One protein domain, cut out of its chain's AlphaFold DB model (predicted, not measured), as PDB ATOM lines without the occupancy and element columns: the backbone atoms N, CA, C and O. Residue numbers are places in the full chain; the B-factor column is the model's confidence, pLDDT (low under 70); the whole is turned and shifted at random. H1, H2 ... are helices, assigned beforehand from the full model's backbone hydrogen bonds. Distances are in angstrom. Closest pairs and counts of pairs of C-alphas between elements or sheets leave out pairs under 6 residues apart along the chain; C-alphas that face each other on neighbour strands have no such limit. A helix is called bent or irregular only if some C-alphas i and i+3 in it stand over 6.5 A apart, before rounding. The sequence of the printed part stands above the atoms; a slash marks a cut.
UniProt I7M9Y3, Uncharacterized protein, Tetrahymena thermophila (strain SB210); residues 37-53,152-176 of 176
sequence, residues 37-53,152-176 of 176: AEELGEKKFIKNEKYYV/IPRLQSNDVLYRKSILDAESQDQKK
ATOM      1  N   ALA A  37     141.267 158.790 208.155       84.50
ATOM      2  CA  ALA A  37     142.000 157.754 207.425       84.50
ATOM      3  C   ALA A  37     143.507 158.068 207.325       84.50
ATOM      4  O   ALA A  37     144.326 157.146 207.364       84.50
ATOM      5  N   GLU A  38     143.850 159.355 207.246       87.00
ATOM      6  CA  GLU A  38     145.221 159.863 207.176       87.00
ATOM      7  C   GLU A  38     145.950 159.676 208.509       87.00
ATOM      8  O   GLU A  38     147.002 159.043 208.533       87.00
ATOM      9  N   GLU A  39     145.341 160.083 209.626       88.69
ATOM     10  CA  GLU A  39     145.891 159.891 210.979       88.69
ATOM     11  C   GLU A  39     146.109 158.404 211.295       88.69
ATOM     12  O   GLU A  39     147.113 157.995 211.886       88.69
ATOM     13  N   LEU A  40     145.170 157.549 210.876       89.81
ATOM     14  CA  LEU A  40     145.300 156.104 211.030       89.81
ATOM     15  C   LEU A  40     146.433 155.532 210.161       89.81
ATOM     16  O   LEU A  40     147.073 154.554 210.563       89.81
ATOM     17  N   GLY A  41     146.656 156.098 208.973       90.81
ATOM     18  CA  GLY A  41     147.755 155.746 208.076       90.81
ATOM     19  C   GLY A  41     149.112 156.131 208.655       90.81
ATOM     20  O   GLY A  41     149.977 155.265 208.787       90.81
ATOM     21  N   GLU A  42     149.256 157.377 209.100       93.31
ATOM     22  CA  GLU A  42     150.451 157.908 209.762       93.31
ATOM     23  C   GLU A  42     150.813 157.100 211.010       93.31
ATOM     24  O   GLU A  42     151.924 156.582 211.143       93.31
ATOM     25  N   LYS A  43     149.841 156.874 211.898       93.06
ATOM     26  CA  LYS A  43     150.054 156.096 213.122       93.06
ATOM     27  C   LYS A  43     150.501 154.664 212.832       93.06
ATOM     28  O   LYS A  43     151.328 154.112 213.562       93.06
ATOM     29  N   LYS A  44     149.948 154.030 211.790       90.88
ATOM     30  CA  LYS A  44     150.383 152.693 211.351       90.88
ATOM     31  C   LYS A  44     151.783 152.724 210.751       90.88
ATOM     32  O   LYS A  44     152.548 151.804 211.028       90.88
ATOM     33  N   PHE A  45     152.102 153.748 209.962       92.88
ATOM     34  CA  PHE A  45     153.421 153.938 209.374       92.88
ATOM     35  C   PHE A  45     154.489 154.037 210.469       92.88
ATOM     36  O   PHE A  45     155.329 153.146 210.556       92.88
ATOM     37  N   ILE A  46     154.360 155.004 211.383       92.94
ATOM     38  CA  ILE A  46     155.304 155.239 212.491       92.94
ATOM     39  C   ILE A  46     155.468 153.981 213.353       92.94
ATOM     40  O   ILE A  46     156.571 153.584 213.721       92.94
ATOM     41  N   LYS A  47     154.363 153.290 213.663       92.69
ATOM     42  CA  LYS A  47     154.405 152.062 214.468       92.69
ATOM     43  C   LYS A  47     155.233 150.951 213.810       92.69
ATOM     44  O   LYS A  47     155.888 150.176 214.515       92.69
ATOM     45  N   ASN A  48     155.137 150.828 212.489       92.75
ATOM     46  CA  ASN A  48     155.699 149.713 211.736       92.75
ATOM     47  C   ASN A  48     157.046 150.031 211.077       92.75
ATOM     48  O   ASN A  48     157.697 149.100 210.614       92.75
ATOM     49  N   GLU A  49     157.461 151.296 211.062       92.12
ATOM     50  CA  GLU A  49     158.653 151.803 210.376       92.12
ATOM     51  C   GLU A  49     159.893 150.943 210.644       92.12
ATOM     52  O   GLU A  49     160.485 150.388 209.722       92.12
ATOM     53  N   LYS A  50     160.186 150.675 211.922       90.88
ATOM     54  CA  LYS A  50     161.320 149.838 212.358       90.88
ATOM     55  C   LYS A  50     161.292 148.375 211.892       90.88
ATOM     56  O   LYS A  50     162.270 147.657 212.080       90.88
ATOM     57  N   TYR A  51     160.159 147.891 211.389       92.31
ATOM     58  CA  TYR A  51     159.995 146.519 210.904       92.31
ATOM     59  C   TYR A  51     160.001 146.432 209.377       92.31
ATOM     60  O   TYR A  51     159.950 145.320 208.836       92.31
ATOM     61  N   TYR A  52     160.030 147.568 208.677       94.56
ATOM     62  CA  TYR A  52     160.065 147.565 207.229       94.56
ATOM     63  C   TYR A  52     161.428 147.145 206.697       94.56
ATOM     64  O   TYR A  52     162.486 147.430 207.248       94.56
ATOM     65  N   VAL A  53     161.380 146.427 205.581       92.94
ATOM     66  CA  VAL A  53     162.559 146.110 204.789       92.94
ATOM     67  C   VAL A  53     162.846 147.308 203.896       92.94
ATOM     68  O   VAL A  53     162.004 147.691 203.085       92.94
ATOM     69  N   ILE A 152     149.194 143.335 194.575       95.69
ATOM     70  CA  ILE A 152     149.141 142.815 195.949       95.69
ATOM     71  C   ILE A 152     148.192 143.629 196.844       95.69
ATOM     72  O   ILE A 152     148.154 144.857 196.733       95.69
ATOM     73  N   PRO A 153     147.504 142.997 197.820       94.50
ATOM     74  CA  PRO A 153     146.606 143.700 198.749       94.50
ATOM     75  C   PRO A 153     147.296 144.790 199.574       94.50
ATOM     76  O   PRO A 153     146.676 145.779 199.957       94.50
ATOM     77  N   ARG A 154     148.603 144.630 199.826       93.44
ATOM     78  CA  ARG A 154     149.430 145.580 200.579       93.44
ATOM     79  C   ARG A 154     149.373 146.999 200.002       93.44
ATOM     80  O   ARG A 154     149.473 147.942 200.774       93.44
ATOM     81  N   LEU A 155     149.147 147.177 198.699       94.50
ATOM     82  CA  LEU A 155     149.019 148.511 198.098       94.50
ATOM     83  C   LEU A 155     147.821 149.319 198.621       94.50
ATOM     84  O   LEU A 155     147.852 150.541 198.562       94.50
ATOM     85  N   GLN A 156     146.791 148.653 199.149       94.19
ATOM     86  CA  GLN A 156     145.570 149.284 199.668       94.19
ATOM     87  C   GLN A 156     145.609 149.524 201.183       94.19
ATOM     88  O   GLN A 156     144.612 149.886 201.799       94.19
ATOM     89  N   SER A 157     146.747 149.265 201.819       94.31
ATOM     90  CA  SER A 157     146.902 149.469 203.258       94.31
ATOM     91  C   SER A 157     147.074 150.951 203.605       94.31
ATOM     92  O   SER A 157     147.717 151.699 202.871       94.31
ATOM     93  N   ASN A 158     146.515 151.369 204.743       93.88
ATOM     94  CA  ASN A 158     146.433 152.784 205.121       93.88
ATOM     95  C   ASN A 158     147.790 153.497 205.164       93.88
ATOM     96  O   ASN A 158     147.867 154.659 204.803       93.88
ATOM     97  N   ASP A 159     148.855 152.825 205.598       94.38
ATOM     98  CA  ASP A 159     150.198 153.408 205.658       94.38
ATOM     99  C   ASP A 159     150.816 153.595 204.262       94.38
ATOM    100  O   ASP A 159     151.525 154.570 204.033       94.38
ATOM    101  N   VAL A 160     150.502 152.713 203.304       95.06
ATOM    102  CA  VAL A 160     150.912 152.891 201.902       95.06
ATOM    103  C   VAL A 160     150.118 154.010 201.242       95.06
ATOM    104  O   VAL A 160     150.701 154.829 200.536       95.06
ATOM    105  N   LEU A 161     148.808 154.077 201.494       95.06
ATOM    106  CA  LEU A 161     147.956 155.158 200.992       95.06
ATOM    107  C   LEU A 161     148.384 156.521 201.552       95.06
ATOM    108  O   LEU A 161     148.486 157.476 200.790       95.06
ATOM    109  N   TYR A 162     148.710 156.581 202.844       94.56
ATOM    110  CA  TYR A 162     149.264 157.767 203.497       94.56
ATOM    111  C   TYR A 162     150.598 158.203 202.876       94.56
ATOM    112  O   TYR A 162     150.767 159.359 202.505       94.56
ATOM    113  N   ARG A 163     151.554 157.283 202.681       95.44
ATOM    114  CA  ARG A 163     152.822 157.649 202.026       95.44
ATOM    115  C   ARG A 163     152.628 158.079 200.577       95.44
ATOM    116  O   ARG A 163     153.323 158.977 200.117       95.44
ATOM    117  N   LYS A 164     151.664 157.487 199.872       95.00
ATOM    118  CA  LYS A 164     151.317 157.908 198.515       95.00
ATOM    119  C   LYS A 164     150.800 159.350 198.481       95.00
ATOM    120  O   LYS A 164     151.281 160.111 197.651       95.00
ATOM    121  N   SER A 165     149.880 159.736 199.373       93.12
ATOM    122  CA  SER A 165     149.343 161.107 199.386       93.12
ATOM    123  C   SER A 165     150.423 162.151 199.678       93.12
ATOM    124  O   SER A 165     150.430 163.200 199.037       93.12
ATOM    125  N   ILE A 166     151.378 161.841 200.562       93.25
ATOM    126  CA  ILE A 166     152.526 162.721 200.832       93.25
ATOM    127  C   ILE A 166     153.397 162.900 199.586       93.25
ATOM    128  O   ILE A 166     153.681 164.028 199.195       93.25
ATOM    129  N   LEU A 167     153.790 161.803 198.934       91.56
ATOM    130  CA  LEU A 167     154.639 161.861 197.738       91.56
ATOM    131  C   LEU A 167     153.954 162.599 196.576       91.56
ATOM    132  O   LEU A 167     154.611 163.315 195.815       91.56
ATOM    133  N   ASP A 168     152.638 162.429 196.438       91.38
ATOM    134  CA  ASP A 168     151.845 163.134 195.434       91.38
ATOM    135  C   ASP A 168     151.803 164.646 195.732       91.38
ATOM    136  O   ASP A 168     151.953 165.436 194.802       91.38
ATOM    137  N   ALA A 169     151.677 165.058 197.002       90.75
ATOM    138  CA  ALA A 169     151.728 166.466 197.409       90.75
ATOM    139  C   ALA A 169     153.110 167.099 197.148       90.75
ATOM    140  O   ALA A 169     153.196 168.131 196.482       90.75
ATOM    141  N   GLU A 170     154.194 166.431 197.560       89.75
ATOM    142  CA  GLU A 170     155.579 166.881 197.328       89.75
ATOM    143  C   GLU A 170     155.885 167.075 195.832       89.75
ATOM    144  O   GLU A 170     156.584 168.007 195.432       89.75
ATOM    145  N   SER A 171     155.329 166.210 194.978       86.25
ATOM    146  CA  SER A 171     155.526 166.272 193.525       86.25
ATOM    147  C   SER A 171     154.801 167.446 192.853       86.25
ATOM    148  O   SER A 171     155.169 167.827 191.739       86.25
ATOM    149  N   GLN A 172     153.750 167.994 193.475       79.25
ATOM    150  CA  GLN A 172     153.023 169.160 192.955       79.25
ATOM    151  C   GLN A 172     153.729 170.468 193.305       79.25
ATOM    152  O   GLN A 172     153.749 171.386 192.486       79.25
ATOM    153  N   ASP A 173     154.352 170.541 194.480       75.50
ATOM    154  CA  ASP A 173     155.068 171.739 194.920       75.50
ATOM    155  C   ASP A 173     156.367 171.965 194.136       75.50
ATOM    156  O   ASP A 173     156.744 173.105 193.895       75.50
ATOM    157  N   GLN A 174     157.003 170.903 193.632       70.19
ATOM    158  CA  GLN A 174     158.186 171.005 192.764       70.19
ATOM    159  C   GLN A 174     157.881 171.463 191.325       70.19
ATOM    160  O   GLN A 174     158.805 171.701 190.549       70.19
ATOM    161  N   LYS A 175     156.602 171.537 190.934       63.69
ATOM    162  CA  LYS A 175     156.171 171.968 189.591       63.69
ATOM    163  C   LYS A 175     155.690 173.422 189.540       63.69
ATOM    164  O   LYS A 175     155.285 173.865 188.464       63.69
ATOM    165  N   LYS A 176     155.688 174.124 190.673       53.69
ATOM    166  CA  LYS A 176     155.387 175.556 190.780       53.69
ATOM    167  C   LYS A 176     156.679 176.359 190.814       53.69
ATOM    168  O   LYS A 176     156.650 177.477 190.260       53.69
TER     169      LYS A 176
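AT A GLANCE: This is residues 37 to 53 and 152 to 176 of the 176 residues of an uncharacterized protein of Tetrahymena thermophila (strain SB210) (UniProt I7M9Y3). Two long helices meet as a lopsided T: H1 is the crossbar, and H3 is the stem, with its first residues, 158 to 162, packed on H1 and its far part sticking out as an arm. The short helix H2 lies by the beginning of H3, away from H1, and the arm of residues 166 to 176 makes much of the length. The printed part has 42 residues with three named helices, in the order H1, H2, H3, and no named strand; its class is all helix. It is loose, with a radius of gyration of the C-alphas of 11.7 A, and elongated, with spans of 35 by 23 by 21 A.

HOW THE PARTS SIT: H1, residues 37 to 51, touches H3, residues 158 to 173, with 18 pairs of C-alphas within 8 A. The closest C-alphas of the two are those of Gly 41 and Asp 159, 4.2 A apart. Their lines are about perpendicular, at 75 degrees, and H3 touches H1 with residues 158 to 162 alone. H2, residues 153 to 156, is apart from H1. H2 is close to H3 but not clearly touching it, with 2 pairs of C-alphas within 8 A; the closest C-alphas are those of Leu 155 and Leu 161, 7.3 A apart. In H3 every O i to N i+4 pair is within hydrogen-bond range; in H1 9 of 11 are, and H2 is too short for such a pair.

IN THESE COORDINATES: H1 begins with C-alpha 37 at (142.000, 157.754, 207.425) and measures 21.5 A from first to last C-alpha. It is irregular: C-alphas 47 and 50 are 7.6 A apart, against about 5 A in a regular helix. Residues 52 and 53 follow it. After the cut, residue 152 comes before H2, which begins with C-alpha 153 at (146.606, 143.700, 198.749) and is 5.8 A long. Ser 157 is the one residue of the tight link from H2 to H3. H3 is 23.2 A long and ends with C-alpha 173 at (155.068, 171.739, 194.920).

THE WHOLE: The two C-alphas farthest apart are those of Tyr 51 and Lys 176, at 35.6 A. Residues 166 to 176, of which 166 to 173 belong to H3, stand free; the body without them has 31 residues and spans 23 by 20 by 12 A. Residues 54 to 151 are not printed, and the C-alphas of Val 53 and Ile 152 are 16.4 A apart across this cut, which lies in the link from H1 to H2. The mean pLDDT of the printed part is 89.5, and residues 175 to 176, at the chain's end, are under 70.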